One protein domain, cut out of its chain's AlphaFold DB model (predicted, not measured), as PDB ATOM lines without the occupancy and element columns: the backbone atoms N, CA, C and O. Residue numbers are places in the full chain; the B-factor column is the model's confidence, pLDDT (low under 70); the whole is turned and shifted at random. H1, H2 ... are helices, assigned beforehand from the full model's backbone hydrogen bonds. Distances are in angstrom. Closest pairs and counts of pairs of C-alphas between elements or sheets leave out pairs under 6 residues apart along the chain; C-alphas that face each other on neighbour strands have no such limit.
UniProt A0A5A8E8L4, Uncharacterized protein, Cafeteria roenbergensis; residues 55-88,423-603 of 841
ATOM      1  N   ARG A  55      79.018  83.591 178.982       46.09
ATOM      2  CA  ARG A  55      80.171  83.797 179.893       46.09
ATOM      3  C   ARG A  55      81.374  82.913 179.565       46.09
ATOM      4  O   ARG A  55      82.498  83.408 179.634       46.09
ATOM      5  N   THR A  56      81.186  81.651 179.186       41.72
ATOM      6  CA  THR A  56      82.309  80.802 178.747       41.72
ATOM      7  C   THR A  56      82.879  81.304 177.421       41.72
ATOM      8  O   THR A  56      84.098  81.439 177.302       41.72
ATOM      9  N   VAL A  57      82.020  81.716 176.478       47.53
ATOM     10  CA  VAL A  57      82.444  82.380 175.233       47.53
ATOM     11  C   VAL A  57      83.164  83.705 175.516       47.53
ATOM     12  O   VAL A  57      84.171  83.982 174.871       47.53
ATOM     13  N   GLN A  58      82.739  84.501 176.509       47.88
ATOM     14  CA  GLN A  58      83.472  85.708 176.938       47.88
ATOM     15  C   GLN A  58      84.892  85.402 177.418       47.88
ATOM     16  O   GLN A  58      85.823  86.098 177.019       47.88
ATOM     17  N   ILE A  59      85.066  84.391 178.273       43.94
ATOM     18  CA  ILE A  59      86.382  84.039 178.823       43.94
ATOM     19  C   ILE A  59      87.283  83.488 177.712       43.94
ATOM     20  O   ILE A  59      88.413  83.950 177.570       43.94
ATOM     21  N   ALA A  60      86.771  82.591 176.862       43.09
ATOM     22  CA  ALA A  60      87.504  82.079 175.702       43.09
ATOM     23  C   ALA A  60      87.904  83.200 174.724       43.09
ATOM     24  O   ALA A  60      89.053  83.254 174.292       43.09
ATOM     25  N   ALA A  61      86.994  84.134 174.427       44.56
ATOM     26  CA  ALA A  61      87.250  85.286 173.565       44.56
ATOM     27  C   ALA A  61      88.294  86.252 174.145       44.56
ATOM     28  O   ALA A  61      89.189  86.686 173.424       44.56
ATOM     29  N   VAL A  62      88.205  86.579 175.438       46.09
ATOM     30  CA  VAL A  62      89.178  87.451 176.114       46.09
ATOM     31  C   VAL A  62      90.550  86.780 176.183       46.09
ATOM     32  O   VAL A  62      91.541  87.440 175.892       46.09
ATOM     33  N   MET A  63      90.624  85.480 176.483       42.72
ATOM     34  CA  MET A  63      91.889  84.734 176.491       42.72
ATOM     35  C   MET A  63      92.496  84.599 175.089       42.72
ATOM     36  O   MET A  63      93.694  84.816 174.934       42.72
ATOM     37  N   ALA A  64      91.689  84.322 174.059       46.44
ATOM     38  CA  ALA A  64      92.157  84.276 172.673       46.44
ATOM     39  C   ALA A  64      92.651  85.651 172.189       46.44
ATOM     40  O   ALA A  64      93.694  85.733 171.550       46.44
ATOM     41  N   ILE A  65      91.958  86.744 172.531       48.25
ATOM     42  CA  ILE A  65      92.388  88.105 172.173       48.25
ATOM     43  C   ILE A  65      93.603  88.557 172.985       48.25
ATOM     44  O   ILE A  65      94.466  89.219 172.421       48.25
ATOM     45  N   LEU A  66      93.723  88.197 174.266       45.34
ATOM     46  CA  LEU A  66      94.932  88.471 175.052       45.34
ATOM     47  C   LEU A  66      96.132  87.709 174.492       45.34
ATOM     48  O   LEU A  66      97.173  88.321 174.268       45.34
ATOM     49  N   ALA A  67      95.962  86.420 174.178       47.34
ATOM     50  CA  ALA A  67      96.968  85.642 173.471       47.34
ATOM     51  C   ALA A  67      97.329  86.310 172.136       47.34
ATOM     52  O   ALA A  67      98.493  86.409 171.796       47.34
ATOM     53  N   VAL A  68      96.378  86.865 171.394       48.12
ATOM     54  CA  VAL A  68      96.648  87.364 170.035       48.12
ATOM     55  C   VAL A  68      97.202  88.768 169.987       48.12
ATOM     56  O   VAL A  68      98.135  89.021 169.225       48.12
ATOM     57  N   ALA A  69      96.703  89.655 170.844       43.59
ATOM     58  CA  ALA A  69      97.415  90.870 171.179       43.59
ATOM     59  C   ALA A  69      98.850  90.495 171.560       43.59
ATOM     60  O   ALA A  69      99.765  91.059 170.964       43.59
ATOM     61  N   SER A  70      99.045  89.467 172.415       43.62
ATOM     62  CA  SER A  70     100.384  89.062 172.869       43.62
ATOM     63  C   SER A  70     101.367  88.660 171.789       43.62
ATOM     64  O   SER A  70     102.579  88.685 171.975       43.62
ATOM     65  N   ILE A  71     100.812  88.356 170.635       47.03
ATOM     66  CA  ILE A  71     101.445  87.623 169.579       47.03
ATOM     67  C   ILE A  71     101.736  88.558 168.395       47.03
ATOM     68  O   ILE A  71     102.860  88.585 167.896       47.03
ATOM     69  N   VAL A  72     100.781  89.408 168.001       39.88
ATOM     70  CA  VAL A  72     100.977  90.381 166.910       39.88
ATOM     71  C   VAL A  72     102.127  91.358 167.205       39.88
ATOM     72  O   VAL A  72     102.836  91.750 166.279       39.88
ATOM     73  N   LEU A  73     102.375  91.718 168.474       47.50
ATOM     74  CA  LEU A  73     103.443  92.674 168.796       47.50
ATOM     75  C   LEU A  73     104.855  92.091 168.720       47.50
ATOM     76  O   LEU A  73     105.748  92.804 168.276       47.50
ATOM     77  N   ALA A  74     105.089  90.834 169.118       43.47
ATOM     78  CA  ALA A  74     106.451  90.299 169.039       43.47
ATOM     79  C   ALA A  74     106.916  90.180 167.589       43.47
ATOM     80  O   ALA A  74     108.093  90.360 167.332       43.47
ATOM     81  N   ILE A  75     106.006  89.950 166.636       41.22
ATOM     82  CA  ILE A  75     106.328  89.986 165.204       41.22
ATOM     83  C   ILE A  75     106.880  91.375 164.838       41.22
ATOM     84  O   ILE A  75     107.949  91.471 164.244       41.22
ATOM     85  N   ALA A  76     106.213  92.447 165.276       38.38
ATOM     86  CA  ALA A  76     106.650  93.821 165.031       38.38
ATOM     87  C   ALA A  76     107.948  94.197 165.782       38.38
ATOM     88  O   ALA A  76     108.815  94.853 165.204       38.38
ATOM     89  N   GLU A  77     108.127  93.778 167.042       44.81
ATOM     90  CA  GLU A  77     109.385  93.999 167.777       44.81
ATOM     91  C   GLU A  77     110.545  93.158 167.210       44.81
ATOM     92  O   GLU A  77     111.683  93.626 167.201       44.81
ATOM     93  N   VAL A  78     110.277  91.962 166.675       40.59
ATOM     94  CA  VAL A  78     111.281  91.080 166.059       40.59
ATOM     95  C   VAL A  78     111.675  91.570 164.673       40.59
ATOM     96  O   VAL A  78     112.870  91.613 164.398       40.59
ATOM     97  N   GLU A  79     110.745  92.023 163.827       38.06
ATOM     98  CA  GLU A  79     111.119  92.722 162.587       38.06
ATOM     99  C   GLU A  79     111.960  93.967 162.903       38.06
ATOM    100  O   GLU A  79     113.008  94.175 162.291       38.06
ATOM    101  N   LEU A  80     111.584  94.751 163.921       37.88
ATOM    102  CA  LEU A  80     112.359  95.920 164.346       37.88
ATOM    103  C   LEU A  80     113.754  95.547 164.890       37.88
ATOM    104  O   LEU A  80     114.710  96.289 164.660       37.88
ATOM    105  N   ALA A  81     113.900  94.414 165.582       39.59
ATOM    106  CA  ALA A  81     115.185  93.912 166.071       39.59
ATOM    107  C   ALA A  81     116.067  93.354 164.937       39.59
ATOM    108  O   ALA A  81     117.243  93.711 164.837       39.59
ATOM    109  N   VAL A  82     115.491  92.550 164.038       39.28
ATOM    110  CA  VAL A  82     116.161  91.985 162.854       39.28
ATOM    111  C   VAL A  82     116.604  93.085 161.888       39.28
ATOM    112  O   VAL A  82     117.696  92.994 161.335       39.28
ATOM    113  N   LEU A  83     115.834  94.168 161.744       37.41
ATOM    114  CA  LEU A  83     116.233  95.352 160.971       37.41
ATOM    115  C   LEU A  83     117.307  96.205 161.672       37.41
ATOM    116  O   LEU A  83     118.070  96.897 160.998       37.41
ATOM    117  N   ARG A  84     117.408  96.162 163.008       39.31
ATOM    118  CA  ARG A  84     118.434  96.898 163.775       39.31
ATOM    119  C   ARG A  84     119.787  96.189 163.809       39.31
ATOM    120  O   ARG A  84     120.800  96.877 163.714       39.31
ATOM    121  N   LEU A  85     119.811  94.857 163.867       37.66
ATOM    122  CA  LEU A  85     121.035  94.040 163.869       37.66
ATOM    123  C   LEU A  85     122.064  94.415 162.774       37.66
ATOM    124  O   LEU A  85     123.207  94.718 163.136       37.66
ATOM    125  N   PRO A  86     121.717  94.485 161.468       40.53
ATOM    126  CA  PRO A  86     122.674  94.860 160.424       40.53
ATOM    127  C   PRO A  86     123.113  96.328 160.523       40.53
ATOM    128  O   PRO A  86     124.262  96.639 160.217       40.53
ATOM    129  N   VAL A  87     122.247  97.230 160.997       40.44
ATOM    130  CA  VAL A  87     122.582  98.655 161.174       40.44
ATOM    131  C   VAL A  87     123.576  98.839 162.325       40.44
ATOM    132  O   VAL A  87     124.554  99.571 162.178       40.44
ATOM    133  N   THR A  88     123.391  98.137 163.446       43.16
ATOM    134  CA  THR A  88     124.345  98.170 164.567       43.16
ATOM    135  C   THR A  88     125.683  97.515 164.220       43.16
ATOM    136  O   THR A  88     126.725  98.045 164.604       43.16
ATOM    137  N   LEU A 423      97.852 101.574 189.962       65.88
ATOM    138  CA  LEU A 423      98.623 100.327 190.018       65.88
ATOM    139  C   LEU A 423      98.767  99.694 188.631       65.88
ATOM    140  O   LEU A 423      99.862  99.257 188.270       65.88
ATOM    141  N   ALA A 424      97.694  99.724 187.829       63.78
ATOM    142  CA  ALA A 424      97.763  99.374 186.416       63.78
ATOM    143  C   ALA A 424      98.794 100.256 185.697       63.78
ATOM    144  O   ALA A 424      99.779  99.726 185.203       63.78
ATOM    145  N   ALA A 425      98.654 101.587 185.724       63.22
ATOM    146  CA  ALA A 425      99.593 102.497 185.061       63.22
ATOM    147  C   ALA A 425     101.060 102.309 185.507       63.22
ATOM    148  O   ALA A 425     101.962 102.427 184.678       63.22
ATOM    149  N   THR A 426     101.326 101.961 186.772       69.44
ATOM    150  CA  THR A 426     102.688 101.644 187.236       69.44
ATOM    151  C   THR A 426     103.200 100.296 186.730       69.44
ATOM    152  O   THR A 426     104.355 100.219 186.327       69.44
ATOM    153  N   ALA A 427     102.370  99.248 186.689       66.56
ATOM    154  CA  ALA A 427     102.757  97.954 186.117       66.56
ATOM    155  C   ALA A 427     102.955  98.045 184.592       66.56
ATOM    156  O   ALA A 427     103.862  97.434 184.032       66.56
ATOM    157  N   GLU A 428     102.143  98.867 183.930       66.25
ATOM    158  CA  GLU A 428     102.232  99.194 182.510       66.25
ATOM    159  C   GLU A 428     103.510  99.985 182.189       66.25
ATOM    160  O   GLU A 428     104.233  99.638 181.252       66.25
ATOM    161  N   ALA A 429     103.848 100.989 183.005       65.56
ATOM    162  CA  ALA A 429     105.121 101.702 182.913       65.56
ATOM    163  C   ALA A 429     106.320 100.775 183.181       65.56
ATOM    164  O   ALA A 429     107.325 100.873 182.480       65.56
ATOM    165  N   LEU A 430     106.207  99.836 184.130       68.50
ATOM    166  CA  LEU A 430     107.242  98.838 184.407       68.50
ATOM    167  C   LEU A 430     107.450  97.889 183.210       68.50
ATOM    168  O   LEU A 430     108.586  97.647 182.820       68.50
ATOM    169  N   ALA A 431     106.377  97.406 182.575       64.38
ATOM    170  CA  ALA A 431     106.447  96.536 181.392       64.38
ATOM    171  C   ALA A 431     107.021  97.235 180.139       64.38
ATOM    172  O   ALA A 431     107.611  96.588 179.265       64.38
ATOM    173  N   LEU A 432     106.878  98.560 180.049       64.94
ATOM    174  CA  LEU A 432     107.548  99.378 179.033       64.94
ATOM    175  C   LEU A 432     109.022  99.631 179.385       64.94
ATOM    176  O   LEU A 432     109.880  99.491 178.513       64.94
ATOM    177  N   ALA A 433     109.322  99.954 180.647       64.50
ATOM    178  CA  ALA A 433     110.679 100.210 181.134       64.50
ATOM    179  C   ALA A 433     111.572  98.959 181.098       64.50
ATOM    180  O   ALA A 433     112.756  99.059 180.776       64.50
ATOM    181  N   ILE A 434     111.007  97.773 181.347       66.25
ATOM    182  CA  ILE A 434     111.661  96.485 181.096       66.25
ATOM    183  C   ILE A 434     111.628  96.224 179.582       66.25
ATOM    184  O   ILE A 434     110.852  95.425 179.060       66.25
ATOM    185  N   HIS A 435     112.478  96.937 178.846       64.25
ATOM    186  CA  HIS A 435     112.958  96.498 177.542       64.25
ATOM    187  C   HIS A 435     114.337  95.887 177.764       64.25
ATOM    188  O   HIS A 435     115.309  96.628 177.880       64.25
ATOM    189  N   VAL A 436     114.428  94.559 177.871       61.28
ATOM    190  CA  VAL A 436     115.725  93.871 177.961       61.28
ATOM    191  C   VAL A 436     116.388  93.952 176.580       61.28
ATOM    192  O   VAL A 436     115.888  93.321 175.648       61.28
ATOM    193  N   PRO A 437     117.478  94.719 176.393       66.75
ATOM    194  CA  PRO A 437     118.143  94.790 175.100       66.75
ATOM    195  C   PRO A 437     118.931  93.494 174.897       66.75
ATOM    196  O   PRO A 437     119.862  93.205 175.656       66.75
ATOM    197  N   ALA A 438     118.551  92.704 173.891       58.62
ATOM    198  CA  ALA A 438     119.183  91.418 173.604       58.62
ATOM    199  C   ALA A 438     120.716  91.558 173.507       58.62
ATOM    200  O   ALA A 438     121.222  92.393 172.757       58.62
ATOM    201  N   GLY A 439     121.444  90.757 174.293       62.31
ATOM    202  CA  GLY A 439     122.912  90.764 174.345       62.31
ATOM    203  C   GLY A 439     123.562  91.741 175.336       62.31
ATOM    204  O   GLY A 439     124.786  91.787 175.393       62.31
ATOM    205  N   THR A 440     122.804  92.505 176.137       65.62
ATOM    206  CA  THR A 440     123.396  93.448 177.124       65.62
ATOM    207  C   THR A 440     123.602  92.887 178.538       65.62
ATOM    208  O   THR A 440     124.208  93.566 179.360       65.62
ATOM    209  N   TRP A 441     123.157  91.657 178.826       73.75
ATOM    210  CA  TRP A 441     123.245  91.037 180.162       73.75
ATOM    211  C   TRP A 441     123.850  89.612 180.136       73.75
ATOM    212  O   TRP A 441     123.189  88.667 180.571       73.75
ATOM    213  N   PRO A 442     125.099  89.420 179.662       76.38
ATOM    214  CA  PRO A 442     125.748  88.099 179.654       76.38
ATOM    215  C   PRO A 442     125.912  87.504 181.065       76.38
ATOM    216  O   PRO A 442     125.855  86.291 181.245       76.38
ATOM    217  N   GLU A 443     126.042  88.349 182.092       80.94
ATOM    218  CA  GLU A 443     126.074  87.921 183.499       80.94
ATOM    219  C   GLU A 443     124.740  87.302 183.952       80.94
ATOM    220  O   GLU A 443     124.731  86.352 184.732       80.94
ATOM    221  N   LEU A 444     123.605  87.789 183.433       76.62
ATOM    222  CA  LEU A 444     122.277  87.248 183.744       76.62
ATOM    223  C   LEU A 444     122.039  85.907 183.033       76.62
ATOM    224  O   LEU A 444     121.454  84.997 183.616       76.62
ATOM    225  N   GLU A 445     122.525  85.768 181.799       74.75
ATOM    226  CA  GLU A 445     122.499  84.502 181.058       74.75
ATOM    227  C   GLU A 445     123.289  83.410 181.800       74.75
ATOM    228  O   GLU A 445     122.777  82.306 182.001       74.75
ATOM    229  N   ALA A 446     124.477  83.752 182.316       81.31
ATOM    230  CA  ALA A 446     125.285  82.866 183.153       81.31
ATOM    231  C   ALA A 446     124.649  82.556 184.526       81.31
ATOM    232  O   ALA A 446     124.805  81.444 185.030       81.31
ATOM    233  N   ALA A 447     123.941  83.512 185.139       84.12
ATOM    234  CA  ALA A 447     123.395  83.367 186.492       84.12
ATOM    235  C   ALA A 447     122.051  82.617 186.566       84.12
ATOM    236  O   ALA A 447     121.827  81.871 187.517       84.12
ATOM    237  N   VAL A 448     121.144  82.825 185.602       84.56
ATOM    238  CA  VAL A 448     119.783  82.237 185.634       84.56
ATOM    239  C   VAL A 448     119.637  81.046 184.673       84.56
ATOM    240  O   VAL A 448     118.720  80.237 184.817       84.56
ATOM    241  N   GLY A 449     120.559  80.892 183.718       85.50
ATOM    242  CA  GLY A 449     120.569  79.803 182.745       85.50
ATOM    243  C   GLY A 449     119.638  80.026 181.541       85.50
ATOM    244  O   GLY A 449     118.714  80.845 181.580       85.50
ATOM    245  N   PRO A 450     119.849  79.278 180.442       82.00
ATOM    246  CA  PRO A 450     119.290  79.600 179.124       82.00
ATOM    247  C   PRO A 450     117.763  79.473 179.057       82.00
ATOM    248  O   PRO A 450     117.092  80.288 178.429       82.00
ATOM    249  N   SER A 451     117.187  78.475 179.733       80.06
ATOM    250  CA  SER A 451     115.736  78.259 179.776       80.06
ATOM    251  C   SER A 451     115.005  79.389 180.504       80.06
ATOM    252  O   SER A 451     113.951  79.833 180.050       80.06
ATOM    253  N   ALA A 452     115.576  79.891 181.601       83.94
ATOM    254  CA  ALA A 452     115.027  81.021 182.334       83.94
ATOM    255  C   ALA A 452     115.270  82.346 181.600       83.94
ATOM    256  O   ALA A 452     114.364  83.172 181.561       83.94
ATOM    257  N   TYR A 453     116.428  82.531 180.952       82.38
ATOM    258  CA  TYR A 453     116.693  83.700 180.106       82.38
ATOM    259  C   TYR A 453     115.661  83.832 178.974       82.38
ATOM    260  O   TYR A 453     115.107  84.913 178.782       82.38
ATOM    261  N   VAL A 454     115.300  82.733 178.296       81.88
ATOM    262  CA  VAL A 454     114.216  82.717 177.291       81.88
ATOM    263  C   VAL A 454     112.877  83.174 177.887       81.88
ATOM    264  O   VAL A 454     112.183  83.992 177.282       81.88
ATOM    265  N   VAL A 455     112.520  82.706 179.088       83.50
ATOM    266  CA  VAL A 455     111.292  83.137 179.781       83.50
ATOM    267  C   VAL A 455     111.365  84.615 180.184       83.50
ATOM    268  O   VAL A 455     110.397  85.342 179.976       83.50
ATOM    269  N   VAL A 456     112.503  85.087 180.697       84.44
ATOM    270  CA  VAL A 456     112.734  86.489 181.098       84.44
ATOM    271  C   VAL A 456     112.788  87.439 179.895       84.44
ATOM    272  O   VAL A 456     112.416  88.600 180.036       84.44
ATOM    273  N   ALA A 457     113.177  86.967 178.709       81.94
ATOM    274  CA  ALA A 457     113.130  87.736 177.465       81.94
ATOM    275  C   ALA A 457     111.713  87.788 176.859       81.94
ATOM    276  O   ALA A 457     111.283  88.841 176.387       81.94
ATOM    277  N   LEU A 458     110.958  86.682 176.906       82.81
ATOM    278  CA  LEU A 458     109.578  86.627 176.405       82.81
ATOM    279  C   LEU A 458     108.574  87.314 177.347       82.81
ATOM    280  O   LEU A 458     107.633  87.941 176.870       82.81
ATOM    281  N   ALA A 459     108.764  87.247 178.667       83.00
ATOM    282  CA  ALA A 459     107.862  87.835 179.662       83.00
ATOM    283  C   ALA A 459     107.573  89.345 179.482       83.00
ATOM    284  O   ALA A 459     106.395  89.703 179.480       83.00
ATOM    285  N   PRO A 460     108.558  90.254 179.308       82.44
ATOM    286  CA  PRO A 460     108.281  91.673 179.094       82.44
ATOM    287  C   PRO A 460     107.580  91.927 177.764       82.44
ATOM    288  O   PRO A 460     106.699  92.784 177.716       82.44
ATOM    289  N   ILE A 461     107.895  91.148 176.719       82.19
ATOM    290  CA  ILE A 461     107.135  91.180 175.468       82.19
ATOM    291  C   ILE A 461     105.683  90.833 175.798       82.19
ATOM    292  O   ILE A 461     104.843  91.697 175.586       82.19
ATOM    293  N   CYS A 462     105.421  89.680 176.439       82.00
ATOM    294  CA  CYS A 462     104.117  89.179 176.915       82.00
ATOM    295  C   CYS A 462     103.341  90.110 177.876       82.00
ATOM    296  O   CYS A 462     102.117  89.991 177.981       82.00
ATOM    297  N   LEU A 463     103.997  91.073 178.528       85.00
ATOM    298  CA  LEU A 463     103.352  92.060 179.405       85.00
ATOM    299  C   LEU A 463     102.903  93.342 178.673       85.00
ATOM    300  O   LEU A 463     102.026  94.049 179.171       85.00
ATOM    301  N   ARG A 464     103.416  93.639 177.470       84.31
ATOM    302  CA  ARG A 464     103.141  94.894 176.724       84.31
ATOM    303  C   ARG A 464     101.770  94.975 176.041       84.31
ATOM    304  O   ARG A 464     101.532  95.814 175.178       84.31
ATOM    305  N   LEU A 465     100.861  94.065 176.359       79.69
ATOM    306  CA  LEU A 465      99.845  93.608 175.401       79.69
ATOM    307  C   LEU A 465      98.425  93.797 175.915       79.69
ATOM    308  O   LEU A 465      97.592  94.278 175.147       79.69
ATOM    309  N   PRO A 466      98.183  93.652 177.232       85.38
ATOM    310  CA  PRO A 466      97.230  94.504 177.924       85.38
ATOM    311  C   PRO A 466      97.369  95.993 177.547       85.38
ATOM    312  O   PRO A 466      96.341  96.646 177.410       85.38
ATOM    313  N   LEU A 467      98.582  96.517 177.274       87.31
ATOM    314  CA  LEU A 467      98.770  97.911 176.817       87.31
ATOM    315  C   LEU A 467      98.112  98.170 175.465       87.31
ATOM    316  O   LEU A 467      97.301  99.083 175.353       87.31
ATOM    317  N   LEU A 468      98.441  97.369 174.443       82.88
ATOM    318  CA  LEU A 468      97.845  97.504 173.109       82.88
ATOM    319  C   LEU A 468      96.331  97.353 173.162       82.88
ATOM    320  O   LEU A 468      95.597  98.072 172.491       82.88
ATOM    321  N   LEU A 469      95.867  96.410 173.973       85.44
ATOM    322  CA  LEU A 469      94.465  96.060 174.082       85.44
ATOM    323  C   LEU A 469      93.669  97.143 174.834       85.44
ATOM    324  O   LEU A 469      92.546  97.472 174.447       85.44
ATOM    325  N   ARG A 470      94.295  97.788 175.828       89.12
ATOM    326  CA  ARG A 470      93.823  99.019 176.479       89.12
ATOM    327  C   ARG A 470      93.886 100.227 175.542       89.12
ATOM    328  O   ARG A 470      92.958 101.029 175.552       89.12
ATOM    329  N   ALA A 471      94.917 100.352 174.708       90.50
ATOM    330  CA  ALA A 471      95.030 101.420 173.717       90.50
ATOM    331  C   ALA A 471      93.942 101.299 172.639       90.50
ATOM    332  O   ALA A 471      93.254 102.275 172.364       90.50
ATOM    333  N   ALA A 472      93.699 100.098 172.106       89.38
ATOM    334  CA  ALA A 472      92.606  99.815 171.175       89.38
ATOM    335  C   ALA A 472      91.223 100.085 171.800       89.38
ATOM    336  O   ALA A 472      90.349 100.653 171.147       89.38
ATOM    337  N   TYR A 473      91.038  99.747 173.081       91.94
ATOM    338  CA  TYR A 473      89.836 100.107 173.838       91.94
ATOM    339  C   TYR A 473      89.664 101.632 173.989       91.94
ATOM    340  O   TYR A 473      88.566 102.151 173.794       91.94
ATOM    341  N   LEU A 474      90.740 102.368 174.293       91.19
ATOM    342  CA  LEU A 474      90.716 103.829 174.439       91.19
ATOM    343  C   LEU A 474      90.516 104.563 173.101       91.19
ATOM    344  O   LEU A 474      89.834 105.587 173.081       91.19
ATOM    345  N   LEU A 475      91.058 104.030 172.003       92.06
ATOM    346  CA  LEU A 475      90.894 104.543 170.636       92.06
ATOM    347  C   LEU A 475      89.541 104.173 169.999       92.06
ATOM    348  O   LEU A 475      89.194 104.712 168.952       92.06
ATOM    349  N   SER A 476      88.768 103.269 170.606       92.06
ATOM    350  CA  SER A 476      87.442 102.890 170.112       92.06
ATOM    351  C   SER A 476      86.442 104.047 170.210       92.06
ATOM    352  O   SER A 476      86.378 104.740 171.224       92.06
ATOM    353  N   GLU A 477      85.557 104.190 169.221       91.50
ATOM    354  CA  GLU A 477      84.433 105.142 169.279       91.50
ATOM    355  C   GLU A 477      83.532 104.925 170.508       91.50
ATOM    356  O   GLU A 477      82.958 105.874 171.046       91.50
ATOM    357  N   LEU A 478      83.471 103.691 171.020       89.19
ATOM    358  CA  LEU A 478      82.781 103.335 172.263       89.19
ATOM    359  C   LEU A 478      83.346 104.075 173.493       89.19
ATOM    360  O   LEU A 478      82.604 104.399 174.417       89.19
ATOM    361  N   SER A 479      84.643 104.396 173.485       91.19
ATOM    362  CA  SER A 479      85.328 105.149 174.542       91.19
ATOM    363  C   SER A 479      84.974 106.650 174.539       91.19
ATOM    364  O   SER A 479      85.198 107.329 175.547       91.19
ATOM    365  N   THR A 480      84.380 107.181 173.464       93.56
ATOM    366  CA  THR A 480      84.024 108.608 173.348       93.56
ATOM    367  C   THR A 480      82.907 109.025 174.311       93.56
ATOM    368  O   THR A 480      82.152 108.197 174.822       93.56
ATOM    369  N   GLY A 481      82.754 110.336 174.539       93.19
ATOM    370  CA  GLY A 481      81.670 110.875 175.373       93.19
ATOM    371  C   GLY A 481      80.271 110.454 174.904       93.19
ATOM    372  O   GLY A 481      79.433 110.103 175.731       93.19
ATOM    373  N   SER A 482      80.044 110.402 173.587       95.25
ATOM    374  CA  SER A 482      78.783 109.946 172.987       95.25
ATOM    375  C   SER A 482      78.527 108.458 173.242       95.25
ATOM    376  O   SER A 482      77.422 108.087 173.638       95.25
ATOM    377  N   GLY A 483      79.553 107.610 173.091       92.12
ATOM    378  CA  GLY A 483      79.471 106.187 173.430       92.12
ATOM    379  C   GLY A 483      79.139 105.977 174.909       92.12
ATOM    380  O   GLY A 483      78.187 105.264 175.241       92.12
ATOM    381  N   ARG A 484      79.865 106.662 175.806       91.00
ATOM    382  CA  ARG A 484      79.631 106.616 177.263       91.00
ATOM    383  C   ARG A 484      78.227 107.069 177.649       91.00
ATOM    384  O   ARG A 484      77.627 106.436 178.512       91.00
ATOM    385  N   LEU A 485      77.685 108.103 177.003       93.94
ATOM    386  CA  LEU A 485      76.313 108.557 177.240       93.94
ATOM    387  C   LEU A 485      75.287 107.476 176.865       93.94
ATOM    388  O   LEU A 485      74.413 107.166 177.670       93.94
ATOM    389  N   LEU A 486      75.408 106.870 175.679       93.00
ATOM    390  CA  LEU A 486      74.480 105.829 175.215       93.00
ATOM    391  C   LEU A 486      74.495 104.579 176.108       93.00
ATOM    392  O   LEU A 486      73.444 103.992 176.359       93.00
ATOM    393  N   VAL A 487      75.665 104.190 176.621       89.88
ATOM    394  CA  VAL A 487      75.806 103.027 177.516       89.88
ATOM    395  C   VAL A 487      75.396 103.341 178.960       89.88
ATOM    396  O   VAL A 487      74.765 102.505 179.605       89.88
ATOM    397  N   ALA A 488      75.615 104.568 179.446       91.44
ATOM    398  CA  ALA A 488      75.026 105.020 180.708       91.44
ATOM    399  C   ALA A 488      73.485 105.026 180.650       91.44
ATOM    400  O   ALA A 488      72.830 104.601 181.600       91.44
ATOM    401  N   LEU A 489      72.901 105.434 179.515       95.31
ATOM    402  CA  LEU A 489      71.451 105.395 179.278       95.31
ATOM    403  C   LEU A 489      70.889 103.969 179.129       95.31
ATOM    404  O   LEU A 489      69.716 103.757 179.429       95.31
ATOM    405  N   SER A 490      71.694 102.986 178.706       93.50
ATOM    406  CA  SER A 490      71.281 101.573 178.661       93.50
ATOM    407  C   SER A 490      71.457 100.834 179.996       93.50
ATOM    408  O   SER A 490      71.069  99.669 180.106       93.50
ATOM    409  N   GLY A 491      72.041 101.489 181.008       93.56
ATOM    410  CA  GLY A 491      72.322 100.902 182.321       93.56
ATOM    411  C   GLY A 491      73.413  99.823 182.313       93.56
ATOM    412  O   GLY A 491      73.576  99.119 183.309       93.56
ATOM    413  N   GLN A 492      74.153  99.665 181.212       92.38
ATOM    414  CA  GLN A 492      75.249  98.700 181.117       92.38
ATOM    415  C   GLN A 492      76.573  99.340 181.546       92.38
ATOM    416  O   GLN A 492      76.821 100.522 181.325       92.38
ATOM    417  N   SER A 493      77.463  98.552 182.149       90.69
ATOM    418  CA  SER A 493      78.831  98.990 182.414       90.69
ATOM    419  C   SER A 493      79.703  98.778 181.177       90.69
ATOM    420  O   SER A 493      79.723  97.694 180.587       90.69
ATOM    421  N   PHE A 494      80.484  99.797 180.804       87.19
ATOM    422  CA  PHE A 494      81.551  99.637 179.818       87.19
ATOM    423  C   PHE A 494      82.671  98.767 180.399       87.19
ATOM    424  O   PHE A 494      83.620  99.247 181.017       87.19
ATOM    425  N   SER A 495      82.525  97.458 180.225       91.12
ATOM    426  CA  SER A 495      83.550  96.473 180.552       91.12
ATOM    427  C   SER A 495      84.433  96.195 179.339       91.12
ATOM    428  O   SER A 495      83.991  96.265 178.190       91.12
ATOM    429  N   PHE A 496      85.674  95.784 179.589       88.44
ATOM    430  CA  PHE A 496      86.559  95.320 178.523       88.44
ATOM    431  C   PHE A 496      85.961  94.125 177.743       88.44
ATOM    432  O   PHE A 496      86.104  94.029 176.525       88.44
ATOM    433  N   SER A 497      85.197  93.260 178.421       90.00
ATOM    434  CA  SER A 497      84.476  92.152 177.782       90.00
ATOM    435  C   SER A 497      83.378  92.628 176.816       90.00
ATOM    436  O   SER A 497      83.197  92.026 175.759       90.00
ATOM    437  N   PHE A 498      82.687  93.736 177.118       91.25
ATOM    438  CA  PHE A 498      81.724  94.345 176.192       91.25
ATOM    439  C   PHE A 498      82.413  94.802 174.901       91.25
ATOM    440  O   PHE A 498      81.954  94.440 173.819       91.25
ATOM    441  N   PHE A 499      83.546  95.507 175.009       92.94
ATOM    442  CA  PHE A 499      84.355  95.911 173.852       92.94
ATOM    443  C   PHE A 499      84.770  94.699 173.001       92.94
ATOM    444  O   PHE A 499      84.481  94.660 171.804       92.94
ATOM    445  N   VAL A 500      85.326  93.659 173.635       90.94
ATOM    446  CA  VAL A 500      85.665  92.383 172.980       90.94
ATOM    447  C   VAL A 500      84.470  91.773 172.243       90.94
ATOM    448  O   VAL A 500      84.604  91.420 171.069       90.94
ATOM    449  N   LYS A 501      83.287  91.693 172.872       91.44
ATOM    450  CA  LYS A 501      82.065  91.208 172.206       91.44
ATOM    451  C   LYS A 501      81.694  92.059 170.995       91.44
ATOM    452  O   LYS A 501      81.337  91.497 169.962       91.44
ATOM    453  N   THR A 502      81.733  93.387 171.111       92.25
ATOM    454  CA  THR A 502      81.349  94.280 170.008       92.25
ATOM    455  C   THR A 502      82.296  94.150 168.821       92.25
ATOM    456  O   THR A 502      81.827  93.922 167.709       92.25
ATOM    457  N   THR A 503      83.612  94.163 169.051       92.00
ATOM    458  CA  THR A 503      84.612  94.031 167.985       92.00
ATOM    459  C   THR A 503      84.560  92.646 167.335       92.00
ATOM    460  O   THR A 503      84.561  92.554 166.109       92.00
ATOM    461  N   LEU A 504      84.394  91.566 168.115       90.62
ATOM    462  CA  LEU A 504      84.206  90.216 167.563       90.62
ATOM    463  C   LEU A 504      82.880  90.029 166.813       90.62
ATOM    464  O   LEU A 504      82.815  89.161 165.951       90.62
ATOM    465  N   ARG A 505      81.830  90.809 167.100       92.12
ATOM    466  CA  ARG A 505      80.587  90.783 166.304       92.12
ATOM    467  C   ARG A 505      80.693  91.613 165.026       92.12
ATOM    468  O   ARG A 505      80.194  91.183 163.996       92.12
ATOM    469  N   GLN A 506      81.352  92.771 165.074       93.62
ATOM    470  CA  GLN A 506      81.524  93.659 163.917       93.62
ATOM    471  C   GLN A 506      82.547  93.120 162.906       93.62
ATOM    472  O   GLN A 506      82.358  93.251 161.698       93.62
ATOM    473  N   HIS A 507      83.634  92.515 163.390       92.75
ATOM    474  CA  HIS A 507      84.798  92.144 162.582       92.75
ATOM    475  C   HIS A 507      85.239  90.690 162.797       92.75
ATOM    476  O   HIS A 507      86.405  90.362 162.600       92.75
ATOM    477  N   ALA A 508      84.293  89.812 163.152       90.56
ATOM    478  CA  ALA A 508      84.450  88.377 163.412       90.56
ATOM    479  C   ALA A 508      85.592  87.687 162.638       90.56
ATOM    480  O   ALA A 508      86.533  87.188 163.254       90.56
ATOM    481  N   PHE A 509      85.543  87.717 161.300       89.75
ATOM    482  CA  PHE A 509      86.541  87.090 160.428       89.75
ATOM    483  C   PHE A 509      87.916  87.771 160.495       89.75
ATOM    484  O   PHE A 509      88.924  87.098 160.666       89.75
ATOM    485  N   ALA A 510      87.980  89.104 160.416       90.94
ATOM    486  CA  ALA A 510      89.251  89.828 160.495       90.94
ATOM    487  C   ALA A 510      89.925  89.638 161.864       90.94
ATOM    488  O   ALA A 510      91.137  89.440 161.939       90.94
ATOM    489  N   CYS A 511      89.134  89.610 162.940       91.12
ATOM    490  CA  CYS A 511      89.611  89.275 164.271       91.12
ATOM    491  C   CYS A 511      90.072  87.816 164.364       91.12
ATOM    492  O   CYS A 511      91.183  87.598 164.821       91.12
ATOM    493  N   THR A 512      89.288  86.822 163.926       88.25
ATOM    494  CA  THR A 512      89.681  85.397 164.023       88.25
ATOM    495  C   THR A 512      90.860  85.023 163.122       88.25
ATOM    496  O   THR A 512      91.704  84.226 163.528       88.25
ATOM    497  N   VAL A 513      90.993  85.640 161.946       89.88
ATOM    498  CA  VAL A 513      92.170  85.472 161.080       89.88
ATOM    499  C   VAL A 513      93.387  86.184 161.664       89.88
ATOM    500  O   VAL A 513      94.439  85.563 161.758       89.88
ATOM    501  N   GLY A 514      93.258  87.430 162.139       89.69
ATOM    502  CA  GLY A 514      94.335  88.104 162.880       89.69
ATOM    503  C   GLY A 514      94.754  87.327 164.134       89.69
ATOM    504  O   GLY A 514      95.937  87.271 164.461       89.69
ATOM    505  N   ILE A 515      93.793  86.646 164.767       87.00
ATOM    506  CA  ILE A 515      93.992  85.698 165.863       87.00
ATOM    507  C   ILE A 515      94.877  84.526 165.433       87.00
ATOM    508  O   ILE A 515      95.945  84.342 166.009       87.00
ATOM    509  N   VAL A 516      94.513  83.763 164.402       89.06
ATOM    510  CA  VAL A 516      95.280  82.560 164.024       89.06
ATOM    511  C   VAL A 516      96.598  82.892 163.306       89.06
ATOM    512  O   VAL A 516      97.627  82.294 163.618       89.06
ATOM    513  N   VAL A 517      96.598  83.857 162.380       90.81
ATOM    514  CA  VAL A 517      97.796  84.275 161.620       90.81
ATOM    515  C   VAL A 517      98.824  84.920 162.539       90.81
ATOM    516  O   VAL A 517     100.011  84.612 162.436       90.81
ATOM    517  N   GLY A 518      98.360  85.742 163.487       88.75
ATOM    518  CA  GLY A 518      99.177  86.143 164.616       88.75
ATOM    519  C   GLY A 518      99.713  84.904 165.325       88.75
ATOM    520  O   GLY A 518     100.931  84.735 165.382       88.75
ATOM    521  N   ALA A 519      98.820  84.057 165.871       88.88
ATOM    522  CA  ALA A 519      99.164  82.993 166.825       88.88
ATOM    523  C   ALA A 519     100.346  82.138 166.363       88.88
ATOM    524  O   ALA A 519     101.269  81.881 167.141       88.88
ATOM    525  N   ILE A 520     100.346  81.774 165.082       93.50
ATOM    526  CA  ILE A 520     101.441  81.068 164.419       93.50
ATOM    527  C   ILE A 520     102.744  81.869 164.524       93.50
ATOM    528  O   ILE A 520     103.704  81.388 165.115       93.50
ATOM    529  N   ALA A 521     102.802  83.095 164.005       92.62
ATOM    530  CA  ALA A 521     104.059  83.822 163.830       92.62
ATOM    531  C   ALA A 521     104.782  84.208 165.144       92.62
ATOM    532  O   ALA A 521     106.000  84.055 165.211       92.62
ATOM    533  N   PHE A 522     104.088  84.602 166.224       90.19
ATOM    534  CA  PHE A 522     104.761  84.758 167.535       90.19
ATOM    535  C   PHE A 522     105.268  83.428 168.058       90.19
ATOM    536  O   PHE A 522     106.414  83.340 168.486       90.19
ATOM    537  N   THR A 523     104.413  82.397 168.070       93.88
ATOM    538  CA  THR A 523     104.792  81.121 168.687       93.88
ATOM    539  C   THR A 523     105.928  80.485 167.898       93.88
ATOM    540  O   THR A 523     106.785  79.853 168.500       93.88
ATOM    541  N   SER A 524     106.015  80.760 166.591       95.56
ATOM    542  CA  SER A 524     107.151  80.429 165.728       95.56
ATOM    543  C   SER A 524     108.437  81.101 166.189       95.56
ATOM    544  O   SER A 524     109.447  80.422 166.337       95.56
ATOM    545  N   VAL A 525     108.425  82.417 166.431       93.94
ATOM    546  CA  VAL A 525     109.628  83.138 166.874       93.94
ATOM    547  C   VAL A 525     110.003  82.765 168.308       93.94
ATOM    548  O   VAL A 525     111.175  82.531 168.579       93.94
ATOM    549  N   ALA A 526     109.030  82.638 169.213       93.19
ATOM    550  CA  ALA A 526     109.259  82.201 170.587       93.19
ATOM    551  C   ALA A 526     109.832  80.773 170.641       93.19
ATOM    552  O   ALA A 526     110.781  80.523 171.381       93.19
ATOM    553  N   LEU A 527     109.309  79.854 169.821       95.56
ATOM    554  CA  LEU A 527     109.826  78.493 169.674       95.56
ATOM    555  C   LEU A 527     111.218  78.476 169.029       95.56
ATOM    556  O   LEU A 527     112.099  77.777 169.516       95.56
ATOM    557  N   HIS A 528     111.438  79.258 167.970       95.19
ATOM    558  CA  HIS A 528     112.743  79.393 167.321       95.19
ATOM    559  C   HIS A 528     113.794  79.931 168.301       95.19
ATOM    560  O   HIS A 528     114.871  79.351 168.409       95.19
ATOM    561  N   ALA A 529     113.473  80.970 169.078       91.75
ATOM    562  CA  ALA A 529     114.339  81.503 170.128       91.75
ATOM    563  C   ALA A 529     114.590  80.479 171.250       91.75
ATOM    564  O   ALA A 529     115.732  80.305 171.667       91.75
ATOM    565  N   ALA A 530     113.557  79.763 171.708       92.94
ATOM    566  CA  ALA A 530     113.698  78.735 172.737       92.94
ATOM    567  C   ALA A 530     114.599  77.577 172.283       92.94
ATOM    568  O   ALA A 530     115.555  77.236 172.976       92.94
ATOM    569  N   GLU A 531     114.333  77.000 171.109       94.12
ATOM    570  CA  GLU A 531     115.108  75.874 170.580       94.12
ATOM    571  C   GLU A 531     116.533  76.299 170.198       94.12
ATOM    572  O   GLU A 531     117.469  75.568 170.502       94.12
ATOM    573  N   THR A 532     116.749  77.481 169.603       92.00
ATOM    574  CA  THR A 532     118.112  77.950 169.270       92.00
ATOM    575  C   THR A 532     118.955  78.229 170.514       92.00
ATOM    576  O   THR A 532     120.049  77.676 170.628       92.00
ATOM    577  N   LEU A 533     118.459  79.033 171.463       89.19
ATOM    578  CA  LEU A 533     119.219  79.421 172.658       89.19
ATOM    579  C   LEU A 533     119.458  78.227 173.594       89.19
ATOM    580  O   LEU A 533     120.576  78.026 174.069       89.19
ATOM    581  N   VAL A 534     118.444  77.383 173.820       88.31
ATOM    582  CA  VAL A 534     118.595  76.222 174.710       88.31
ATOM    583  C   VAL A 534     119.360  75.076 174.032       88.31
ATOM    584  O   VAL A 534     120.122  74.407 174.728       88.31
ATOM    585  N   CYS A 535     119.294  74.872 172.706       89.69
ATOM    586  CA  CYS A 535     120.225  73.936 172.050       89.69
ATOM    587  C   CYS A 535     121.678  74.431 172.122       89.69
ATOM    588  O   CYS A 535     122.560  73.634 172.437       89.69
ATOM    589  N   ALA A 536     121.931  75.723 171.881       87.38
ATOM    590  CA  ALA A 536     123.284  76.283 171.921       87.38
ATOM    591  C   ALA A 536     123.937  76.131 173.307       87.38
ATOM    592  O   ALA A 536     125.090  75.716 173.403       87.38
ATOM    593  N   ALA A 537     123.186  76.415 174.375       86.75
ATOM    594  CA  ALA A 537     123.699  76.405 175.743       86.75
ATOM    595  C   ALA A 537     123.661  75.032 176.445       86.75
ATOM    596  O   ALA A 537     124.359  74.840 177.436       86.75
ATOM    597  N   SER A 538     122.857  74.067 175.981       81.56
ATOM    598  CA  SER A 538     122.738  72.758 176.659       81.56
ATOM    599  C   SER A 538     123.819  71.741 176.275       81.56
ATOM    600  O   SER A 538     123.899  70.690 176.908       81.56
ATOM    601  N   HIS A 539     124.628  72.016 175.241       79.38
ATOM    602  CA  HIS A 539     125.673  71.127 174.701       79.38
ATOM    603  C   HIS A 539     125.225  69.684 174.371       79.38
ATOM    604  O   HIS A 539     126.060  68.805 174.156       79.38
ATOM    605  N   VAL A 540     123.916  69.416 174.283       80.06
ATOM    606  CA  VAL A 540     123.385  68.085 173.965       80.06
ATOM    607  C   VAL A 540     123.756  67.734 172.514       80.06
ATOM    608  O   VAL A 540     123.282  68.411 171.599       80.06
ATOM    609  N   PRO A 541     124.536  66.664 172.249       75.25
ATOM    610  CA  PRO A 541     125.169  66.424 170.942       75.25
ATOM    611  C   PRO A 541     124.202  66.074 169.792       75.25
ATOM    612  O   PRO A 541     124.635  65.879 168.661       75.25
ATOM    613  N   ALA A 542     122.894  66.011 170.058       81.25
ATOM    614  CA  ALA A 542     121.841  65.846 169.054       81.25
ATOM    615  C   ALA A 542     121.035  67.137 168.773       81.25
ATOM    616  O   ALA A 542     120.190  67.144 167.871       81.25
ATOM    617  N   CYS A 543     121.257  68.221 169.528       85.44
ATOM    618  CA  CYS A 543     120.431  69.435 169.520       85.44
ATOM    619  C   CYS A 543     120.803  70.386 168.366       85.44
ATOM    620  O   CYS A 543     121.357  71.464 168.557       85.44
ATOM    621  N   ALA A 544     120.501  69.973 167.134       88.38
ATOM    622  CA  ALA A 544     120.509  70.877 165.987       88.38
ATOM    623  C   ALA A 544     119.480  72.015 166.195       88.38
ATOM    624  O   ALA A 544     118.344  71.709 166.576       88.38
ATOM    625  N   PRO A 545     119.846  73.289 165.946       90.75
ATOM    626  CA  PRO A 545     118.951  74.430 166.118       90.75
ATOM    627  C   PRO A 545     117.815  74.407 165.086       90.75
ATOM    628  O   PRO A 545     118.059  74.300 163.887       90.75
ATOM    629  N   LEU A 546     116.575  74.550 165.558       94.12
ATOM    630  CA  LEU A 546     115.382  74.611 164.710       94.12
ATOM    631  C   LEU A 546     115.369  75.912 163.893       94.12
ATOM    632  O   LEU A 546     115.427  76.999 164.478       94.12
ATOM    633  N   SER A 547     115.257  75.839 162.565       95.25
ATOM    634  CA  SER A 547     115.179  77.045 161.728       95.25
ATOM    635  C   SER A 547     113.813  77.740 161.844       95.25
ATOM    636  O   SER A 547     112.802  77.116 162.167       95.25
ATOM    637  N   LEU A 548     113.752  79.047 161.557       96.25
ATOM    638  CA  LEU A 548     112.493  79.798 161.639       96.25
ATOM    639  C   LEU A 548     111.377  79.225 160.729       96.25
ATOM    640  O   LEU A 548     110.255  79.104 161.215       96.25
ATOM    641  N   PRO A 549     111.627  78.798 159.469       96.88
ATOM    642  CA  PRO A 549     110.601  78.144 158.648       96.88
ATOM    643  C   PRO A 549     110.099  76.816 159.232       96.88
ATOM    644  O   PRO A 549     108.910  76.515 159.129       96.88
ATOM    645  N   GLU A 550     110.967  76.036 159.884       96.06
ATOM    646  CA  GLU A 550     110.565  74.805 160.578       96.06
ATOM    647  C   GLU A 550     109.742  75.107 161.836       96.06
ATOM    648  O   GLU A 550     108.780  74.393 162.110       96.06
ATOM    649  N   ALA A 551     110.049  76.185 162.564       96.50
ATOM    650  CA  ALA A 551     109.238  76.655 163.687       96.50
ATOM    651  C   ALA A 551     107.857  77.174 163.235       96.50
ATOM    652  O   ALA A 551     106.849  76.875 163.881       96.50
ATOM    653  N   VAL A 552     107.781  77.872 162.095       96.69
ATOM    654  CA  VAL A 552     106.508  78.267 161.455       96.69
ATOM    655  C   VAL A 552     105.700  77.048 161.028       96.69
ATOM    656  O   VAL A 552     104.504  76.972 161.312       96.69
ATOM    657  N   TYR A 553     106.339  76.055 160.410       96.31
ATOM    658  CA  TYR A 553     105.668  74.809 160.051       96.31
ATOM    659  C   TYR A 553     105.174  74.046 161.291       96.31
ATOM    660  O   TYR A 553     104.005  73.666 161.349       96.31
ATOM    661  N   MET A 554     106.029  73.870 162.306       95.69
ATOM    662  CA  MET A 554     105.710  73.129 163.530       95.69
ATOM    663  C   MET A 554     104.571  73.788 164.317       95.69
ATOM    664  O   MET A 554     103.648  73.103 164.752       95.69
ATOM    665  N   THR A 555     104.583  75.112 164.472       95.25
ATOM    666  CA  THR A 555     103.489  75.811 165.162       95.25
ATOM    667  C   THR A 555     102.206  75.802 164.346       95.25
ATOM    668  O   THR A 555     101.153  75.545 164.921       95.25
ATOM    669  N   ALA A 556     102.262  75.952 163.018       95.38
ATOM    670  CA  ALA A 556     101.082  75.833 162.164       95.38
ATOM    671  C   ALA A 556     100.412  74.448 162.271       95.38
ATOM    672  O   ALA A 556      99.189  74.386 162.435       95.38
ATOM    673  N   ILE A 557     101.169  73.340 162.256       95.19
ATOM    674  CA  ILE A 557     100.592  71.984 162.414       95.19
ATOM    675  C   ILE A 557     100.103  71.692 163.844       95.19
ATOM    676  O   ILE A 557      99.215  70.858 164.020       95.19
ATOM    677  N   SER A 558     100.636  72.381 164.858       94.62
ATOM    678  CA  SER A 558     100.200  72.254 166.260       94.62
ATOM    679  C   SER A 558      98.976  73.116 166.585       94.62
ATOM    680  O   SER A 558      98.087  72.680 167.317       94.62
ATOM    681  N   ILE A 559      98.882  74.313 166.000       92.69
ATOM    682  CA  ILE A 559      97.736  75.233 166.098       92.69
ATOM    683  C   ILE A 559      96.539  74.685 165.310       92.69
ATOM    684  O   ILE A 559      95.412  74.728 165.788       92.69
ATOM    685  N   THR A 560      96.772  74.074 164.146       92.75
ATOM    686  CA  THR A 560      95.728  73.332 163.409       92.75
ATOM    687  C   THR A 560      95.433  71.944 163.997       92.75
ATOM    688  O   THR A 560      94.593  71.218 163.468       92.75
ATOM    689  N   THR A 561      96.084  71.562 165.105       93.25
ATOM    690  CA  THR A 561      95.928  70.274 165.816       93.25
ATOM    691  C   THR A 561      96.173  69.016 164.966       93.25
ATOM    692  O   THR A 561      95.757  67.922 165.336       93.25
ATOM    693  N   VAL A 562      96.888  69.150 163.841       94.50
ATOM    694  CA  VAL A 562      97.226  68.042 162.927       94.50
ATOM    695  C   VAL A 562      98.367  67.181 163.478       94.50
ATOM    696  O   VAL A 562      98.341  65.965 163.320       94.50
ATOM    697  N   GLY A 563      99.357  67.801 164.133       88.69
ATOM    698  CA  GLY A 563     100.304  67.111 165.020       88.69
ATOM    699  C   GLY A 563     101.041  65.898 164.428       88.69
ATOM    700  O   GLY A 563     101.100  64.860 165.077       88.69
ATOM    701  N   PHE A 564     101.633  66.012 163.230       91.69
ATOM    702  CA  PHE A 564     102.252  64.885 162.497       91.69
ATOM    703  C   PHE A 564     103.341  64.076 163.242       91.69
ATOM    704  O   PHE A 564     103.729  63.020 162.750       91.69
ATOM    705  N   GLY A 565     103.878  64.555 164.373       81.62
ATOM    706  CA  GLY A 565     104.754  63.777 165.269       81.62
ATOM    707  C   GLY A 565     106.093  63.300 164.684       81.62
ATOM    708  O   GLY A 565     106.729  62.422 165.258       81.62
ATOM    709  N   GLY A 566     106.504  63.832 163.528       84.00
ATOM    710  CA  GLY A 566     107.698  63.397 162.799       84.00
ATOM    711  C   GLY A 566     109.012  63.976 163.339       84.00
ATOM    712  O   GLY A 566     109.127  64.366 164.496       84.00
ATOM    713  N   ARG A 567     110.023  64.086 162.460       85.12
ATOM    714  CA  ARG A 567     111.357  64.636 162.795       85.12
ATOM    715  C   ARG A 567     111.336  66.070 163.352       85.12
ATOM    716  O   ARG A 567     112.302  66.470 163.991       85.12
ATOM    717  N   LEU A 568     110.268  66.826 163.087       91.38
ATOM    718  CA  LEU A 568     110.048  68.180 163.589       91.38
ATOM    719  C   LEU A 568     109.159  68.134 164.837       91.38
ATOM    720  O   LEU A 568     107.934  68.216 164.752       91.38
ATOM    721  N   THR A 569     109.806  68.022 165.991       94.12
ATOM    722  CA  THR A 569     109.225  68.145 167.335       94.12
ATOM    723  C   THR A 569     110.130  69.038 168.191       94.12
ATOM    724  O   THR A 569     111.334  69.101 167.919       94.12
ATOM    725  N   PRO A 570     109.591  69.760 169.193       94.00
ATOM    726  CA  PRO A 570     110.413  70.586 170.068       94.00
ATOM    727  C   PRO A 570     111.267  69.678 170.956       94.00
ATOM    728  O   PRO A 570     110.757  68.737 171.570       94.00
ATOM    729  N   ARG A 571     112.570  69.940 171.010       91.94
ATOM    730  CA  ARG A 571     113.545  69.131 171.757       91.94
ATOM    731  C   ARG A 571     113.755  69.658 173.166       91.94
ATOM    732  O   ARG A 571     114.197  68.918 174.043       91.94
ATOM    733  N   THR A 572     113.435  70.928 173.390       92.19
ATOM    734  CA  THR A 572     113.584  71.597 174.678       92.19
ATOM    735  C   THR A 572     112.264  71.560 175.447       92.19
ATOM    736  O   THR A 572     111.176  71.661 174.875       92.19
ATOM    737  N   THR A 573     112.332  71.455 176.775       91.44
ATOM    738  CA  THR A 573     111.135  71.501 177.636       91.44
ATOM    739  C   THR A 573     110.393  72.836 177.521       91.44
ATOM    740  O   THR A 573     109.165  72.866 177.588       91.44
ATOM    741  N   VAL A 574     111.124  73.929 177.275       91.25
ATOM    742  CA  VAL A 574     110.572  75.271 177.028       91.25
ATOM    743  C   VAL A 574     109.820  75.317 175.695       91.25
ATOM    744  O   VAL A 574     108.668  75.746 175.669       91.25
ATOM    745  N   GLY A 575     110.415  74.816 174.607       93.69
ATOM    746  CA  GLY A 575     109.762  74.706 173.299       93.69
ATOM    747  C   GLY A 575     108.509  73.827 173.344       93.69
ATOM    748  O   GLY A 575     107.468  74.207 172.810       93.69
ATOM    749  N   GLY A 576     108.563  72.705 174.071       94.19
ATOM    750  CA  GLY A 576     107.394  71.865 174.351       94.19
ATOM    751  C   GLY A 576     106.278  72.630 175.071       94.19
ATOM    752  O   GLY A 576     105.126  72.584 174.641       94.19
ATOM    753  N   GLY A 577     106.618  73.401 176.109       93.81
ATOM    754  CA  GLY A 577     105.673  74.272 176.815       93.81
ATOM    755  C   GLY A 577     105.048  75.348 175.916       93.81
ATOM    756  O   GLY A 577     103.833  75.550 175.962       93.81
ATOM    757  N   ILE A 578     105.845  75.987 175.050       93.69
ATOM    758  CA  ILE A 578     105.365  76.971 174.064       93.69
ATOM    759  C   ILE A 578     104.375  76.322 173.089       93.69
ATOM    760  O   ILE A 578     103.310  76.887 172.845       93.69
ATOM    761  N   VAL A 579     104.675  75.125 172.572       95.00
ATOM    762  CA  VAL A 579     103.778  74.396 171.657       95.00
ATOM    763  C   VAL A 579     102.470  73.991 172.348       95.00
ATOM    764  O   VAL A 579     101.402  74.184 171.770       95.00
ATOM    765  N   VAL A 580     102.514  73.512 173.596       94.44
ATOM    766  CA  VAL A 580     101.302  73.177 174.373       94.44
ATOM    767  C   VAL A 580     100.425  74.414 174.610       94.44
ATOM    768  O   VAL A 580      99.211  74.357 174.400       94.44
ATOM    769  N   LEU A 581     101.023  75.550 174.984       90.88
ATOM    770  CA  LEU A 581     100.304  76.819 175.151       90.88
ATOM    771  C   LEU A 581      99.723  77.332 173.822       90.88
ATOM    772  O   LEU A 581      98.581  77.796 173.796       90.88
ATOM    773  N   ALA A 582     100.463  77.196 172.717       91.00
ATOM    774  CA  ALA A 582     100.006  77.555 171.376       91.00
ATOM    775  C   ALA A 582      98.789  76.719 170.944       91.00
ATOM    776  O   ALA A 582      97.784  77.283 170.508       91.00
ATOM    777  N   SER A 583      98.833  75.395 171.122       92.12
ATOM    778  CA  SER A 583      97.698  74.507 170.831       92.12
ATOM    779  C   SER A 583      96.491  74.781 171.733       92.12
ATOM    780  O   SER A 583      95.359  74.747 171.253       92.12
ATOM    781  N   PHE A 584      96.688  75.121 173.013       92.50
ATOM    782  CA  PHE A 584      95.580  75.508 173.895       92.50
ATOM    783  C   PHE A 584      94.920  76.827 173.455       92.50
ATOM    784  O   PHE A 584      93.695  76.900 173.337       92.50
ATOM    785  N   ALA A 585      95.716  77.851 173.127       87.00
ATOM    786  CA  ALA A 585      95.206  79.108 172.575       87.00
ATOM    787  C   ALA A 585      94.487  78.899 171.226       87.00
ATOM    788  O   ALA A 585      93.450  79.516 170.971       87.00
ATOM    789  N   ALA A 586      94.985  77.985 170.389       87.88
ATOM    790  CA  ALA A 586      94.363  77.620 169.121       87.88
ATOM    791  C   ALA A 586      93.014  76.907 169.285       87.88
ATOM    792  O   ALA A 586      92.069  77.215 168.558       87.88
ATOM    793  N   LEU A 587      92.882  76.002 170.260       91.25
ATOM    794  CA  LEU A 587      91.605  75.361 170.589       91.25
ATOM    795  C   LEU A 587      90.559  76.395 171.038       91.25
ATOM    796  O   LEU A 587      89.411  76.335 170.592       91.25
ATOM    797  N   LEU A 588      90.956  77.396 171.835       90.25
ATOM    798  CA  LEU A 588      90.077  78.517 172.200       90.25
ATOM    799  C   LEU A 588      89.694  79.374 170.982       90.25
ATOM    800  O   LEU A 588      88.519  79.701 170.811       90.25
ATOM    801  N   ALA A 589      90.649  79.697 170.103       87.50
ATOM    802  CA  ALA A 589      90.379  80.415 168.856       87.50
ATOM    803  C   ALA A 589      89.425  79.639 167.927       87.50
ATOM    804  O   ALA A 589      88.509  80.224 167.350       87.50
ATOM    805  N   THR A 590      89.586  78.316 167.841       89.88
ATOM    806  CA  THR A 590      88.715  77.418 167.071       89.88
ATOM    807  C   THR A 590      87.304  77.384 167.656       89.88
ATOM    808  O   THR A 590      86.334  77.505 166.910       89.88
ATOM    809  N   ALA A 591      87.161  77.312 168.984       92.25
ATOM    810  CA  ALA A 591      85.857  77.388 169.646       92.25
ATOM    811  C   ALA A 591      85.145  78.731 169.379       92.25
ATOM    812  O   ALA A 591      83.950  78.746 169.078       92.25
ATOM    813  N   VAL A 592      85.878  79.852 169.411       90.19
ATOM    814  CA  VAL A 592      85.345  81.180 169.049       90.19
ATOM    815  C   VAL A 592      84.936  81.232 167.572       90.19
ATOM    816  O   VAL A 592      83.853  81.734 167.265       90.19
ATOM    817  N   ALA A 593      85.739  80.681 166.658       90.19
ATOM    818  CA  ALA A 593      85.417  80.627 165.231       90.19
ATOM    819  C   ALA A 593      84.173  79.762 164.939       90.19
ATOM    820  O   ALA A 593      83.321  80.165 164.148       90.19
ATOM    821  N   VAL A 594      84.011  78.619 165.618       92.56
ATOM    822  CA  VAL A 594      82.802  77.779 165.519       92.56
ATOM    823  C   VAL A 594      81.575  78.512 166.068       92.56
ATOM    824  O   VAL A 594      80.535  78.522 165.411       92.56
ATOM    825  N   ALA A 595      81.685  79.187 167.218       92.56
ATOM    826  CA  ALA A 595      80.586  79.982 167.774       92.56
ATOM    827  C   ALA A 595      80.165  81.134 166.839       92.56
ATOM    828  O   ALA A 595      78.972  81.394 166.670       92.56
ATOM    829  N   GLN A 596      81.126  81.792 166.179       91.06
ATOM    830  CA  GLN A 596      80.850  82.802 165.152       91.06
ATOM    831  C   GLN A 596      80.200  82.196 163.903       91.06
ATOM    832  O   GLN A 596      79.223  82.751 163.408       91.06
ATOM    833  N   LEU A 597      80.679  81.048 163.415       91.69
ATOM    834  CA  LEU A 597      80.084  80.359 162.266       91.69
ATOM    835  C   LEU A 597      78.626  79.958 162.547       91.69
ATOM    836  O   LEU A 597      77.755  80.182 161.710       91.69
ATOM    837  N   VAL A 598      78.333  79.446 163.746       94.12
ATOM    838  CA  VAL A 598      76.962  79.137 164.192       94.12
ATOM    839  C   VAL A 598      76.087  80.393 164.279       94.12
ATOM    840  O   VAL A 598      74.892  80.313 163.996       94.12
ATOM    841  N   ALA A 599      76.653  81.551 164.632       90.31
ATOM    842  CA  ALA A 599      75.933  82.825 164.625       90.31
ATOM    843  C   ALA A 599      75.664  83.348 163.200       90.31
ATOM    844  O   ALA A 599      74.566  83.828 162.941       90.31
ATOM    845  N   PHE A 600      76.611  83.211 162.264       90.75
ATOM    846  CA  PHE A 600      76.424  83.599 160.855       90.75
ATOM    847  C   PHE A 600      75.502  82.662 160.064       90.75
ATOM    848  O   PHE A 600      74.931  83.075 159.058       90.75
ATOM    849  N   MET A 601      75.348  81.410 160.502       93.75
ATOM    850  CA  MET A 601      74.426  80.438 159.900       93.75
ATOM    851  C   MET A 601      72.981  80.556 160.422       93.75
ATOM    852  O   MET A 601      72.110  79.817 159.963       93.75
ATOM    853  N   GLN A 602      72.709  81.459 161.371       93.06
ATOM    854  CA  GLN A 602      71.350  81.797 161.802       93.06
ATOM    855  C   GLN A 602      70.788  82.914 160.918       93.06
ATOM    856  O   GLN A 602      71.448  83.923 160.689       93.06
ATOM    857  N   PHE A 603      69.555  82.740 160.442       91.50
ATOM    858  CA  PHE A 603      68.829  83.797 159.743       91.50
ATOM    859  C   PHE A 603      68.506  84.956 160.693       91.50
ATOM    860  O   PHE A 603      68.172  84.747 161.862       91.50
TER     861      PHE A 603
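Overview. This is residues 55 to 88 and 423 to 603 of the 841 residues of an uncharacterized protein of Cafeteria roenbergensis (UniProt A0A5A8E8L4). Two long helices, H8 and H10, lie side by side running opposite ways, and a third long helix, H1, crosses them on one face while short H9 packs on their other face. H4 and H5 pack on H1 on its side away from H9, with H2 on H4; H7 packs near the first residues of H1, H6 and H3 lie toward opposite ends of the long axis, and residues 82 to 88 of H1 stick out. The printed part has 215 residues with ten named helices, H1 to H10 in order along the chain, and no named strand; the class is all helix. It is compact, with a radius of gyration of the C-alphas of 19.5 A, and elongated, spanning 65 by 41 by 30 A.

Along the chain. H1, the longest helix by residues, takes residues 55 to 88, from C-alpha 55 at (80.171, 83.797, 179.893), and measures 48.9 A. After the cut come H2, residues 423 to 433, 15.0 A; H3, residues 442 to 448, 10.3 A; H4, residues 450 to 463, 20.2 A; and H5, residues 465 to 475, 14.9 A. H6, residues 481 to 489, measures 12.2 A and H7, residues 496 to 506, 15.5 A. H8, residues 508 to 538, begins with C-alpha 508 at (84.450, 88.377, 163.412) and measures 43.4 A. H9, residues 548 to 559, measures 16.1 A. H10, residues 573 to 600, measures 40.4 A and ends with C-alpha 600 at (76.424, 83.599, 160.855).

Arrangement. H1 is the hub and touches H4, H5, H7, H8 and H10. With residues 58 to 62 alone it touches H7, about perpendicular at 84 degrees; their closest C-alphas, of Gln 58 and Ser 497, are 6.6 A apart. With residues 57 to 67 alone it touches H10 at a steep tilt of 53 degrees, opposite ways, closest at the C-alphas of Ala 60 and Leu 588, 5.6 A. With residues 64 to 75 alone it touches H8 at a steep tilt of 55 degrees, the same way, closest at the C-alphas of Ile 71 and Phe 522, 4.8 A. With residues 66 to 73 alone it touches H5, about perpendicular at 75 degrees, the closest C-alphas being Ser 70 and Leu 465, 5.2 A. With residues 70 to 74 alone it touches H4, whose closest C-alpha, Cys 462, is 5.5 A from that of Ser 70. H2 touches residues 460 to 463 of H4 alone, closest at the C-alphas of Ala 431 and Pro 460, 5.7 A. H3 is close to H4 but not clearly touching, with the C-alphas of Glu 445 and Tyr 453 5.9 A apart. H8 and H10 touch at a shallow tilt of 6 degrees, opposite ways, closest at the C-alphas of Leu 527 and Gly 575, 5.2 A. H9 touches H8 at the C-alphas of Ser 524 and Ala 551, 4.8 A, and H10 at those of Ile 559 and Ser 583, 4.8 A. H6 touches no helix. Every O i to N i+4 pair is within hydrogen-bond range in H2, H3, H5, H6, H7, H9 and H10; in H1 it is 24 of 30, in H4 8 of 10 and in H8 26 of 27.

Size, cuts and confidence. The two C-alphas farthest apart, of Leu 489 and Pro 541, are 66.9 A from each other. Residues 89 to 422 are cut out, and C-alphas 88 and 423 stand 36.2 A apart across the cut. The link from H9 to H10, residues 560 to 572, is long. The mean pLDDT of the printed part is 80.2; residues 55 to 88 and 423 to 440 are under 70.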